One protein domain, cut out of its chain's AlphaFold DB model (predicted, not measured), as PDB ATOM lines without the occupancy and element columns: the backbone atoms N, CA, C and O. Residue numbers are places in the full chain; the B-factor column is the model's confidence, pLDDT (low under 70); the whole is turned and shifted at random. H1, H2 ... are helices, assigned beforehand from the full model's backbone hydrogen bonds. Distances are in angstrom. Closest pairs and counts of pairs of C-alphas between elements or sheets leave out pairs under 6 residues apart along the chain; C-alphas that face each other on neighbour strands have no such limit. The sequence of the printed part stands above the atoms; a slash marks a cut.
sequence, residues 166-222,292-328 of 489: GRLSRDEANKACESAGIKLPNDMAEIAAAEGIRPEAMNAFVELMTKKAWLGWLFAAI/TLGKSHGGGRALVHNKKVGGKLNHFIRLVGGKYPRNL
ATOM      1  N   GLY A 166     212.886 160.147 132.029       81.12
ATOM      2  CA  GLY A 166     213.468 159.034 132.786       81.12
ATOM      3  C   GLY A 166     213.981 159.345 134.203       81.12
ATOM      4  O   GLY A 166     214.566 158.456 134.823       81.12
ATOM      5  N   ARG A 167     213.790 160.555 134.754       91.06
ATOM      6  CA  ARG A 167     214.111 160.871 136.164       91.06
ATOM      7  C   ARG A 167     212.853 160.931 137.024       91.06
ATOM      8  O   ARG A 167     211.842 161.481 136.613       91.06
ATOM      9  N   LEU A 168     212.962 160.426 138.250       91.88
ATOM     10  CA  LEU A 168     211.899 160.456 139.248       91.88
ATOM     11  C   LEU A 168     211.660 161.891 139.718       91.88
ATOM     12  O   LEU A 168     212.590 162.575 140.167       91.88
ATOM     13  N   SER A 169     210.406 162.317 139.655       94.12
ATOM     14  CA  SER A 169     209.906 163.535 140.286       94.12
ATOM     15  C   SER A 169     209.986 163.450 141.815       94.12
ATOM     16  O   SER A 169     210.264 162.399 142.403       94.12
ATOM     17  N   ARG A 170     209.728 164.574 142.494       93.81
ATOM     18  CA  ARG A 170     209.688 164.632 143.964       93.81
ATOM     19  C   ARG A 170     208.680 163.643 144.556       93.81
ATOM     20  O   ARG A 170     209.005 162.975 145.535       93.81
ATOM     21  N   ASP A 171     207.500 163.531 143.960       94.62
ATOM     22  CA  ASP A 171     206.430 162.676 144.480       94.62
ATOM     23  C   ASP A 171     206.745 161.195 144.270       94.62
ATOM     24  O   ASP A 171     206.560 160.385 145.176       94.62
ATOM     25  N   GLU A 172     207.326 160.838 143.125       94.62
ATOM     26  CA  GLU A 172     207.784 159.471 142.871       94.62
ATOM     27  C   GLU A 172     208.960 159.081 143.778       94.62
ATOM     28  O   GLU A 172     208.996 157.966 144.299       94.62
ATOM     29  N   ALA A 173     209.898 160.004 144.023       94.38
ATOM     30  CA  ALA A 173     211.000 159.808 144.964       94.38
ATOM     31  C   ALA A 173     210.504 159.622 146.409       94.38
ATOM     32  O   ALA A 173     211.003 158.748 147.125       94.38
ATOM     33  N   ASN A 174     209.506 160.407 146.830       95.12
ATOM     34  CA  ASN A 174     208.854 160.247 148.129       95.12
ATOM     35  C   ASN A 174     208.154 158.891 148.226       95.12
ATOM     36  O   ASN A 174     208.426 158.143 149.160       95.12
ATOM     37  N   LYS A 175     207.352 158.524 147.222       95.44
ATOM     38  CA  LYS A 175     206.651 157.236 147.170       95.44
ATOM     39  C   LYS A 175     207.617 156.049 147.231       95.44
ATOM     40  O   LYS A 175     207.345 155.065 147.919       95.44
ATOM     41  N   ALA A 176     208.763 156.138 146.553       93.19
ATOM     42  CA  ALA A 176     209.808 155.119 146.621       93.19
ATOM     43  C   ALA A 176     210.368 154.965 148.048       93.19
ATOM     44  O   ALA A 176     210.512 153.840 148.528       93.19
ATOM     45  N   CYS A 177     210.619 156.070 148.757       94.25
ATOM     46  CA  CYS A 177     211.092 156.027 150.144       94.25
ATOM     47  C   CYS A 177     210.009 155.516 151.108       94.25
ATOM     48  O   CYS A 177     210.289 154.649 151.935       94.25
ATOM     49  N   GLU A 178     208.768 155.983 150.959       94.38
ATOM     50  CA  GLU A 178     207.617 155.567 151.768       94.38
ATOM     51  C   GLU A 178     207.345 154.067 151.639       94.38
ATOM     52  O   GLU A 178     207.129 153.395 152.645       94.38
ATOM     53  N   SER A 179     207.456 153.514 150.424       93.06
ATOM     54  CA  SER A 179     207.302 152.072 150.184       93.06
ATOM     55  C   SER A 179     208.326 151.209 150.935       93.06
ATOM     56  O   SER A 179     208.082 150.029 151.181       93.06
ATOM     57  N   ALA A 180     209.451 151.803 151.335       91.31
ATOM     58  CA  ALA A 180     210.505 151.170 152.115       91.31
ATOM     59  C   ALA A 180     210.530 151.632 153.588       91.31
ATOM     60  O   ALA A 180     211.456 151.285 154.320       91.31
ATOM     61  N   GLY A 181     209.539 152.413 154.037       91.75
ATOM     62  CA  GLY A 181     209.469 152.944 155.405       91.75
ATOM     63  C   GLY A 181     210.550 153.982 155.731       91.75
ATOM     64  O   GLY A 181     210.906 154.162 156.894       91.75
ATOM     65  N   ILE A 182     211.102 154.649 154.715       93.81
ATOM     66  CA  ILE A 182     212.180 155.636 154.839       93.81
ATOM     67  C   ILE A 182     211.624 157.028 154.530       93.81
ATOM     68  O   ILE A 182     210.777 157.201 153.658       93.81
ATOM     69  N   LYS A 183     212.138 158.057 155.209       93.69
ATOM     70  CA  LYS A 183     211.866 159.455 154.859       93.69
ATOM     71  C   LYS A 183     212.907 159.962 153.861       93.69
ATOM     72  O   LYS A 183     214.106 159.838 154.119       93.69
ATOM     73  N   LEU A 184     212.461 160.575 152.764       94.88
ATOM     74  CA  LEU A 184     213.357 161.223 151.806       94.88
ATOM     75  C   LEU A 184     214.069 162.422 152.475       94.88
ATOM     76  O   LEU A 184     213.392 163.293 153.032       94.88
ATOM     77  N   PRO A 185     215.414 162.497 152.444       95.44
ATOM     78  CA  PRO A 185     216.153 163.648 152.954       95.44
ATOM     79  C   PRO A 185     215.790 164.942 152.215       95.44
ATOM     80  O   PRO A 185     215.570 164.930 151.003       95.44
ATOM     81  N   ASN A 186     215.762 166.067 152.937       92.62
ATOM     82  CA  ASN A 186     215.333 167.362 152.391       92.62
ATOM     83  C   ASN A 186     216.149 167.788 151.164       92.62
ATOM     84  O   ASN A 186     215.585 168.268 150.187       92.62
ATOM     85  N   ASP A 187     217.463 167.570 151.188       92.12
ATOM     86  CA  ASP A 187     218.351 167.922 150.083       92.12
ATOM     87  C   ASP A 187     218.050 167.093 148.824       92.12
ATOM     88  O   ASP A 187     218.013 167.630 147.720       92.12
ATOM     89  N   MET A 188     217.738 165.803 148.974       94.19
ATOM     90  CA  MET A 188     217.278 164.975 147.857       94.19
ATOM     91  C   MET A 188     215.890 165.402 147.373       94.19
ATOM     92  O   MET A 188     215.659 165.434 146.170       94.19
ATOM     93  N   ALA A 189     214.984 165.790 148.270       93.75
ATOM     94  CA  ALA A 189     213.673 166.311 147.883       93.75
ATOM     95  C   ALA A 189     213.774 167.627 147.084       93.75
ATOM     96  O   ALA A 189     212.991 167.850 146.158       93.75
ATOM     97  N   GLU A 190     214.737 168.492 147.414       92.00
ATOM     98  CA  GLU A 190     215.055 169.704 146.646       92.00
ATOM     99  C   GLU A 190     215.644 169.370 145.270       92.00
ATOM    100  O   GLU A 190     215.215 169.933 144.263       92.00
ATOM    101  N   ILE A 191     216.576 168.414 145.201       92.31
ATOM    102  CA  ILE A 191     217.150 167.953 143.926       92.31
ATOM    103  C   ILE A 191     216.064 167.341 143.034       92.31
ATOM    104  O   ILE A 191     216.005 167.649 141.845       92.31
ATOM    105  N   ALA A 192     215.189 166.510 143.604       93.19
ATOM    106  CA  ALA A 192     214.082 165.887 142.886       93.19
ATOM    107  C   ALA A 192     213.103 166.927 142.329       93.19
ATOM    108  O   ALA A 192     212.635 166.779 141.205       93.19
ATOM    109  N   ALA A 193     212.833 167.996 143.084       91.50
ATOM    110  CA  ALA A 193     211.975 169.088 142.631       91.50
ATOM    111  C   ALA A 193     212.597 169.895 141.479       91.50
ATOM    112  O   ALA A 193     211.897 170.264 140.541       91.50
ATOM    113  N   ALA A 194     213.905 170.166 141.538       89.38
ATOM    114  CA  ALA A 194     214.583 170.992 140.542       89.38
ATOM    115  C   ALA A 194     214.914 170.220 139.248       89.38
ATOM    116  O   ALA A 194     214.609 170.667 138.142       89.38
ATOM    117  N   GLU A 195     215.544 169.051 139.380       90.44
ATOM    118  CA  GLU A 195     216.183 168.329 138.269       90.44
ATOM    119  C   GLU A 195     215.638 166.906 138.045       90.44
ATOM    120  O   GLU A 195     215.979 166.290 137.026       90.44
ATOM    121  N   GLY A 196     214.835 166.383 138.980       92.25
ATOM    122  CA  GLY A 196     214.521 164.958 139.108       92.25
ATOM    123  C   GLY A 196     215.706 164.131 139.638       92.25
ATOM    124  O   GLY A 196     216.863 164.552 139.556       92.25
ATOM    125  N   ILE A 197     215.441 162.933 140.173       94.69
ATOM    126  CA  ILE A 197     216.484 161.981 140.603       94.69
ATOM    127  C   ILE A 197     216.533 160.765 139.679       94.69
ATOM    128  O   ILE A 197     215.514 160.186 139.322       94.69
ATOM    129  N   ARG A 198     217.743 160.334 139.317       94.69
ATOM    130  CA  ARG A 198     217.971 159.111 138.539       94.69
ATOM    131  C   ARG A 198     217.432 157.868 139.271       94.69
ATOM    132  O   ARG A 198     217.788 157.677 140.440       94.69
ATOM    133  N   PRO A 199     216.646 156.997 138.610       94.12
ATOM    134  CA  PRO A 199     216.067 155.807 139.235       94.12
ATOM    135  C   PRO A 199     217.101 154.885 139.889       94.12
ATOM    136  O   PRO A 199     216.884 154.366 140.979       94.12
ATOM    137  N   GLU A 200     218.266 154.723 139.271       93.94
ATOM    138  CA  GLU A 200     219.356 153.868 139.749       93.94
ATOM    139  C   GLU A 200     219.948 154.414 141.050       93.94
ATOM    140  O   GLU A 200     220.222 153.658 141.981       93.94
ATOM    141  N   ALA A 201     220.108 155.739 141.128       94.75
ATOM    142  CA  ALA A 201     220.590 156.408 142.327       94.75
ATOM    143  C   ALA A 201     219.555 156.339 143.459       94.75
ATOM    144  O   ALA A 201     219.933 156.137 144.613       94.75
ATOM    145  N   MET A 202     218.263 156.452 143.134       95.75
ATOM    146  CA  MET A 202     217.181 156.296 144.108       95.75
ATOM    147  C   MET A 202     217.104 154.864 144.648       95.75
ATOM    148  O   MET A 202     217.055 154.665 145.859       95.75
ATOM    149  N   ASN A 203     217.182 153.857 143.775       94.81
ATOM    150  CA  ASN A 203     217.198 152.450 144.178       94.81
ATOM    151  C   ASN A 203     218.407 152.136 145.071       94.81
ATOM    152  O   ASN A 203     218.251 151.514 146.121       94.81
ATOM    153  N   ALA A 204     219.596 152.626 144.705       95.19
ATOM    154  CA  ALA A 204     220.793 152.491 145.532       95.19
ATOM    155  C   ALA A 204     220.646 153.197 146.891       95.19
ATOM    156  O   ALA A 204     221.133 152.691 147.901       95.19
ATOM    157  N   PHE A 205     219.961 154.346 146.938       96.06
ATOM    158  CA  PHE A 205     219.665 155.060 148.180       96.06
ATOM    159  C   PHE A 205     218.734 154.270 149.098       96.06
ATOM    160  O   PHE A 205     219.076 154.056 150.262       96.06
ATOM    161  N   VAL A 206     217.610 153.780 148.575       95.88
ATOM    162  CA  VAL A 206     216.671 152.943 149.336       95.88
ATOM    163  C   VAL A 206     217.369 151.678 149.844       95.88
ATOM    164  O   VAL A 206     217.243 151.326 151.018       95.88
ATOM    165  N   GLU A 207     218.177 151.029 149.003       95.12
ATOM    166  CA  GLU A 207     218.967 149.862 149.391       95.12
ATOM    167  C   GLU A 207     219.978 150.190 150.500       95.12
ATOM    168  O   GLU A 207     220.076 149.443 151.477       95.12
ATOM    169  N   LEU A 208     220.710 151.305 150.387       94.56
ATOM    170  CA  LEU A 208     221.678 151.752 151.391       94.56
ATOM    171  C   LEU A 208     220.999 151.995 152.743       94.56
ATOM    172  O   LEU A 208     221.469 151.490 153.764       94.56
ATOM    173  N   MET A 209     219.889 152.732 152.738       94.00
ATOM    174  CA  MET A 209     219.116 153.067 153.935       94.00
ATOM    175  C   MET A 209     218.482 151.830 154.578       94.00
ATOM    176  O   MET A 209     218.412 151.755 155.799       94.00
ATOM    177  N   THR A 210     218.089 150.832 153.784       93.44
ATOM    178  CA  THR A 210     217.495 149.587 154.297       93.44
ATOM    179  C   THR A 210     218.562 148.636 154.843       93.44
ATOM    180  O   THR A 210     218.473 148.167 155.976       93.44
ATOM    181  N   LYS A 211     219.623 148.362 154.069       93.12
ATOM    182  CA  LYS A 211     220.686 147.417 154.463       93.12
ATOM    183  C   LYS A 211     221.540 147.932 155.616       93.12
ATOM    184  O   LYS A 211     222.102 147.137 156.366       93.12
ATOM    185  N   LYS A 212     221.675 149.252 155.740       92.38
ATOM    186  CA  LYS A 212     222.454 149.918 156.790       92.38
ATOM    187  C   LYS A 212     221.559 150.850 157.609       92.38
ATOM    188  O   LYS A 212     221.962 151.967 157.916       92.38
ATOM    189  N   ALA A 213     220.368 150.378 157.985       91.00
ATOM    190  CA  ALA A 213     219.374 151.158 158.733       91.00
ATOM    191  C   ALA A 213     219.922 151.781 160.028       91.00
ATOM    192  O   ALA A 213     219.580 152.913 160.363       91.00
ATOM    193  N   TRP A 214     220.855 151.107 160.710       92.44
ATOM    194  CA  TRP A 214     221.529 151.636 161.903       92.44
ATOM    195  C   TRP A 214     222.380 152.899 161.633       92.44
ATOM    196  O   TRP A 214     222.637 153.678 162.547       92.44
ATOM    197  N   LEU A 215     222.765 153.139 160.374       92.94
ATOM    198  CA  LEU A 215     223.416 154.362 159.884       92.94
ATOM    199  C   LEU A 215     222.458 155.286 159.116       92.94
ATOM    200  O   LEU A 215     222.903 156.271 158.529       92.94
ATOM    201  N   GLY A 216     221.152 155.010 159.103       91.44
ATOM    202  CA  GLY A 216     220.181 155.799 158.338       91.44
ATOM    203  C   GLY A 216     220.193 157.283 158.717       91.44
ATOM    204  O   GLY A 216     220.163 158.145 157.840       91.44
ATOM    205  N   TRP A 217     220.345 157.591 160.009       92.75
ATOM    206  CA  TRP A 217     220.474 158.969 160.499       92.75
ATOM    207  C   TRP A 217     221.702 159.683 159.914       92.75
ATOM    208  O   TRP A 217     221.615 160.850 159.541       92.75
ATOM    209  N   LEU A 218     222.829 158.975 159.769       92.00
ATOM    210  CA  LEU A 218     224.077 159.515 159.230       92.00
ATOM    211  C   LEU A 218     223.921 159.853 157.746       92.00
ATOM    212  O   LEU A 218     224.331 160.927 157.307       92.00
ATOM    213  N   PHE A 219     223.310 158.956 156.969       93.44
ATOM    214  CA  PHE A 219     223.087 159.187 155.541       93.44
ATOM    215  C   PHE A 219     222.031 160.260 155.277       93.44
ATOM    216  O   PHE A 219     222.144 160.992 154.296       93.44
ATOM    217  N   ALA A 220     221.027 160.383 156.146       91.19
ATOM    218  CA  ALA A 220     220.042 161.453 156.057       91.19
ATOM    219  C   ALA A 220     220.640 162.822 156.423       91.19
ATOM    220  O   ALA A 220     220.316 163.817 155.780       91.19
ATOM    221  N   ALA A 221     221.518 162.877 157.431       88.88
ATOM    222  CA  ALA A 221     222.079 164.127 157.937       88.88
ATOM    223  C   ALA A 221     223.302 164.624 157.153       88.88
ATOM    224  O   ALA A 221     223.524 165.832 157.072       88.88
ATOM    225  N   ILE A 222     224.113 163.719 156.593       89.81
ATOM    226  CA  ILE A 222     225.406 164.063 155.989       89.81
ATOM    227  C   ILE A 222     225.448 163.615 154.517       89.81
ATOM    228  O   ILE A 222     225.980 162.540 154.209       89.81
ATOM    229  N   THR A 292     225.903 160.718 140.895       91.56
ATOM    230  CA  THR A 292     225.114 161.718 140.168       91.56
ATOM    231  C   THR A 292     223.641 161.500 140.491       91.56
ATOM    232  O   THR A 292     223.073 160.504 140.059       91.56
ATOM    233  N   LEU A 293     223.032 162.415 141.255       90.56
ATOM    234  CA  LEU A 293     221.615 162.325 141.631       90.56
ATOM    235  C   LEU A 293     220.708 162.859 140.510       90.56
ATOM    236  O   LEU A 293     219.890 162.111 139.991       90.56
ATOM    237  N   GLY A 294     220.903 164.114 140.097       88.81
ATOM    238  CA  GLY A 294     220.162 164.762 139.004       88.81
ATOM    239  C   GLY A 294     221.024 164.992 137.755       88.81
ATOM    240  O   GLY A 294     221.609 164.059 137.183       88.81
ATOM    241  N   LYS A 295     221.155 166.260 137.348       86.00
ATOM    242  CA  LYS A 295     222.030 166.718 136.250       86.00
ATOM    243  C   LYS A 295     223.497 166.858 136.679       86.00
ATOM    244  O   LYS A 295     224.376 167.021 135.835       86.00
ATOM    245  N   SER A 296     223.791 166.806 137.981       85.12
ATOM    246  CA  SER A 296     225.144 166.994 138.523       85.12
ATOM    247  C   SER A 296     225.500 166.037 139.664       85.12
ATOM    248  O   SER A 296     224.627 165.475 140.329       85.12
ATOM    249  N   HIS A 297     226.807 165.857 139.897       85.94
ATOM    250  CA  HIS A 297     227.341 165.091 141.028       85.94
ATOM    251  C   HIS A 297     226.790 165.639 142.355       85.94
ATOM    252  O   HIS A 297     226.910 166.837 142.621       85.94
ATOM    253  N   GLY A 298     226.171 164.774 143.160       85.25
ATOM    254  CA  GLY A 298     225.504 165.117 144.422       85.25
ATOM    255  C   GLY A 298     224.336 166.100 144.286       85.25
ATOM    256  O   GLY A 298     223.919 166.677 145.278       85.25
ATOM    257  N   GLY A 299     223.849 166.374 143.066       82.50
ATOM    258  CA  GLY A 299     222.818 167.393 142.828       82.50
ATOM    259  C   GLY A 299     223.266 168.825 143.146       82.50
ATOM    260  O   GLY A 299     222.437 169.700 143.376       82.50
ATOM    261  N   GLY A 300     224.579 169.088 143.150       82.06
ATOM    262  CA  GLY A 300     225.123 170.390 143.536       82.06
ATOM    263  C   GLY A 300     224.595 171.568 142.708       82.06
ATOM    264  O   GLY A 300     224.480 172.663 143.241       82.06
ATOM    265  N   ARG A 301     224.234 171.371 141.432       79.38
ATOM    266  CA  ARG A 301     223.638 172.434 140.598       79.38
ATOM    267  C   ARG A 301     222.260 172.859 141.112       79.38
ATOM    268  O   ARG A 301     222.072 174.051 141.337       79.38
ATOM    269  N   ALA A 302     221.370 171.903 141.369       81.69
ATOM    270  CA  ALA A 302     220.068 172.148 141.985       81.69
ATOM    271  C   ALA A 302     220.197 172.874 143.336       81.69
ATOM    272  O   ALA A 302     219.561 173.901 143.560       81.69
ATOM    273  N   LEU A 303     221.088 172.394 144.210       80.25
ATOM    274  CA  LEU A 303     221.258 172.955 145.556       80.25
ATOM    275  C   LEU A 303     221.908 174.351 145.563       80.25
ATOM    276  O   LEU A 303     221.627 175.165 146.442       80.25
ATOM    277  N   VAL A 304     222.780 174.648 144.593       71.50
ATOM    278  CA  VAL A 304     223.400 175.976 144.448       71.50
ATOM    279  C   VAL A 304     222.410 176.992 143.878       71.50
ATOM    280  O   VAL A 304     222.435 178.145 144.298       71.50
ATOM    281  N   HIS A 305     221.510 176.583 142.978       56.97
ATOM    282  CA  HIS A 305     220.505 177.484 142.405       56.97
ATOM    283  C   HIS A 305     219.522 178.020 143.468       56.97
ATOM    284  O   HIS A 305     219.095 179.171 143.391       56.97
ATOM    285  N   ASN A 306     219.270 177.245 144.531       51.31
ATOM    286  CA  ASN A 306     218.430 177.653 145.664       51.31
ATOM    287  C   ASN A 306     219.121 178.603 146.659       51.31
ATOM    288  O   ASN A 306     218.449 179.280 147.436       51.31
ATOM    289  N   LYS A 307     220.457 178.707 146.640       52.97
ATOM    290  CA  LYS A 307     221.218 179.633 147.489       52.97
ATOM    291  C   LYS A 307     221.856 180.708 146.620       52.97
ATOM    292  O   LYS A 307     223.037 180.631 146.287       52.97
ATOM    293  N   LYS A 308     221.087 181.747 146.276       53.47
ATOM    294  CA  LYS A 308     221.632 182.977 145.676       53.47
ATOM    295  C   LYS A 308     222.644 183.605 146.642       53.47
ATOM    296  O   LYS A 308     222.289 184.429 147.479       53.47
ATOM    297  N   VAL A 309     223.919 183.241 146.528       53.69
ATOM    298  CA  VAL A 309     225.009 184.008 147.139       53.69
ATOM    299  C   VAL A 309     225.149 185.281 146.305       53.69
ATOM    300  O   VAL A 309     225.800 185.302 145.260       53.69
ATOM    301  N   GLY A 310     224.433 186.329 146.704       55.50
ATOM    302  CA  GLY A 310     224.495 187.638 146.060       55.50
ATOM    303  C   GLY A 310     225.795 188.385 146.383       55.50
ATOM    304  O   GLY A 310     226.366 188.234 147.460       55.50
ATOM    305  N   GLY A 311     226.244 189.241 145.457       68.31
ATOM    306  CA  GLY A 311     227.192 190.328 145.741       68.31
ATOM    307  C   GLY A 311     228.661 190.116 145.342       68.31
ATOM    308  O   GLY A 311     229.038 189.158 144.664       68.31
ATOM    309  N   LYS A 312     229.507 191.063 145.789       65.38
ATOM    310  CA  LYS A 312     230.959 191.150 145.516       65.38
ATOM    311  C   LYS A 312     231.738 189.899 145.938       65.38
ATOM    312  O   LYS A 312     232.755 189.599 145.326       65.38
ATOM    313  N   LEU A 313     231.248 189.149 146.929       62.44
ATOM    314  CA  LEU A 313     231.857 187.898 147.381       62.44
ATOM    315  C   LEU A 313     231.718 186.779 146.341       62.44
ATOM    316  O   LEU A 313     232.679 186.065 146.093       62.44
ATOM    317  N   ASN A 314     230.569 186.662 145.669       59.72
ATOM    318  CA  ASN A 314     230.386 185.692 144.586       59.72
ATOM    319  C   ASN A 314     231.235 186.066 143.358       59.72
ATOM    320  O   ASN A 314     231.842 185.206 142.725       59.72
ATOM    321  N   HIS A 315     231.366 187.367 143.076       58.84
ATOM    322  CA  HIS A 315     232.287 187.859 142.050       58.84
ATOM    323  C   HIS A 315     233.752 187.577 142.415       58.84
ATOM    324  O   HIS A 315     234.499 187.092 141.577       58.84
ATOM    325  N   PHE A 316     234.160 187.812 143.665       64.12
ATOM    326  CA  PHE A 316     235.502 187.496 144.156       64.12
ATOM    327  C   PHE A 316     235.783 185.989 144.120       64.12
ATOM    328  O   PHE A 316     236.812 185.584 143.599       64.12
ATOM    329  N   ILE A 317     234.848 185.141 144.553       57.78
ATOM    330  CA  ILE A 317     234.970 183.676 144.472       57.78
ATOM    331  C   ILE A 317     235.070 183.210 143.012       57.78
ATOM    332  O   ILE A 317     235.869 182.331 142.704       57.78
ATOM    333  N   ARG A 318     234.313 183.816 142.090       57.25
ATOM    334  CA  ARG A 318     234.377 183.517 140.648       57.25
ATOM    335  C   ARG A 318     235.659 184.037 139.985       57.25
ATOM    336  O   ARG A 318     236.137 183.419 139.037       57.25
ATOM    337  N   LEU A 319     236.206 185.149 140.473       54.50
ATOM    338  CA  LEU A 319     237.437 185.770 139.979       54.50
ATOM    339  C   LEU A 319     238.683 185.023 140.484       54.50
ATOM    340  O   LEU A 319     239.562 184.703 139.693       54.50
ATOM    341  N   VAL A 320     238.724 184.684 141.775       52.59
ATOM    342  CA  VAL A 320     239.815 183.937 142.426       52.59
ATOM    343  C   VAL A 320     239.753 182.444 142.090       52.59
ATOM    344  O   VAL A 320     240.786 181.804 141.926       52.59
ATOM    345  N   GLY A 321     238.554 181.874 141.936       50.12
ATOM    346  CA  GLY A 321     238.354 180.468 141.569       50.12
ATOM    347  C   GLY A 321     238.542 180.156 140.080       50.12
ATOM    348  O   GLY A 321     238.539 178.980 139.706       50.12
ATOM    349  N   GLY A 322     238.699 181.181 139.231       45.53
ATOM    350  CA  GLY A 322     238.795 181.052 137.775       45.53
ATOM    351  C   GLY A 322     237.622 180.285 137.143       45.53
ATOM    352  O   GLY A 322     236.659 179.882 137.800       45.53
ATOM    353  N   LYS A 323     237.691 180.023 135.831       52.94
ATOM    354  CA  LYS A 323     236.842 178.997 135.198       52.94
ATOM    355  C   LYS A 323     237.328 177.622 135.669       52.94
ATOM    356  O   LYS A 323     238.013 176.923 134.929       52.94
ATOM    357  N   TYR A 324     237.008 177.256 136.908       56.38
ATOM    358  CA  TYR A 324     237.293 175.932 137.445       56.38
ATOM    359  C   TYR A 324     236.709 174.892 136.475       56.38
ATOM    360  O   TYR A 324     235.503 174.960 136.192       56.38
ATOM    361  N   PRO A 325     237.524 173.985 135.897       62.38
ATOM    362  CA  PRO A 325     237.040 173.060 134.888       62.38
ATOM    363  C   PRO A 325     235.869 172.270 135.462       62.38
ATOM    364  O   PRO A 325     235.978 171.603 136.496       62.38
ATOM    365  N   ARG A 326     234.707 172.392 134.818       62.97
ATOM    366  CA  ARG A 326     233.538 171.619 135.225       62.97
ATOM    367  C   ARG A 326     233.861 170.156 134.927       62.97
ATOM    368  O   ARG A 326     234.395 169.850 133.866       62.97
ATOM    369  N   ASN A 327     233.552 169.267 135.867       72.62
ATOM    370  CA  ASN A 327     233.801 167.822 135.775       72.62
ATOM    371  C   ASN A 327     235.271 167.386 135.929       72.62
ATOM    372  O   ASN A 327     235.709 166.456 135.258       72.62
ATOM    373  N   LEU A 328     236.036 167.994 136.840       85.81
ATOM    374  CA  LEU A 328     237.308 167.394 137.260       85.81
ATOM    375  C   LEU A 328     237.084 166.049 137.975       85.81
ATOM    376  O   LEU A 328     236.139 165.929 138.767       85.81
TER     377      LEU A 328
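This is residues 166 to 222 and 292 to 328 of the 489 residues of the protein "Hypothetical protein" of Micromonas pusilla (UniProt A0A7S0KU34). H1 packs on H2 and H3, H4 turns off one end of H3, and H5 crosses H2; from this body an arm, residues 307 to 326 with H6, sticks out. The printed part has 94 residues with six named helices, H1 to H6 in order, and is all helix. It is loose, radius of gyration of the C-alphas 15.6 A, spanning 46 by 29 by 24 A.

H1, residues 170 to 179, and H2, residues 186 to 195, form a hairpin at a steep tilt of 44 degrees; their closest C-alphas, of Arg 170 and Ala 192, are 4.7 A apart. H3, residues 199 to 211, touches H1 with residues 202 to 206 alone; the closest C-alphas, of Val 206 and Cys 177, are 6.4 A apart. H4, residues 213 to 221, touches H3 only at the corner. H5, residues 300 to 305, touches H2, about perpendicular at 80 degrees. H6, residues 312 to 320, touches no helix. Every O i to N i+4 pair is within hydrogen-bond range except in H4, 3 of 5.

H1 begins at C-alpha 170, (209.688, 164.632, 143.964). H3 is 18.0 A long. H6 ends at C-alpha 320, (239.815, 183.937, 142.426).

Residues 223 to 291 are not printed; C-alphas 222 and 292 are 16.0 A apart. Residues 305 to 326 have pLDDT under 70.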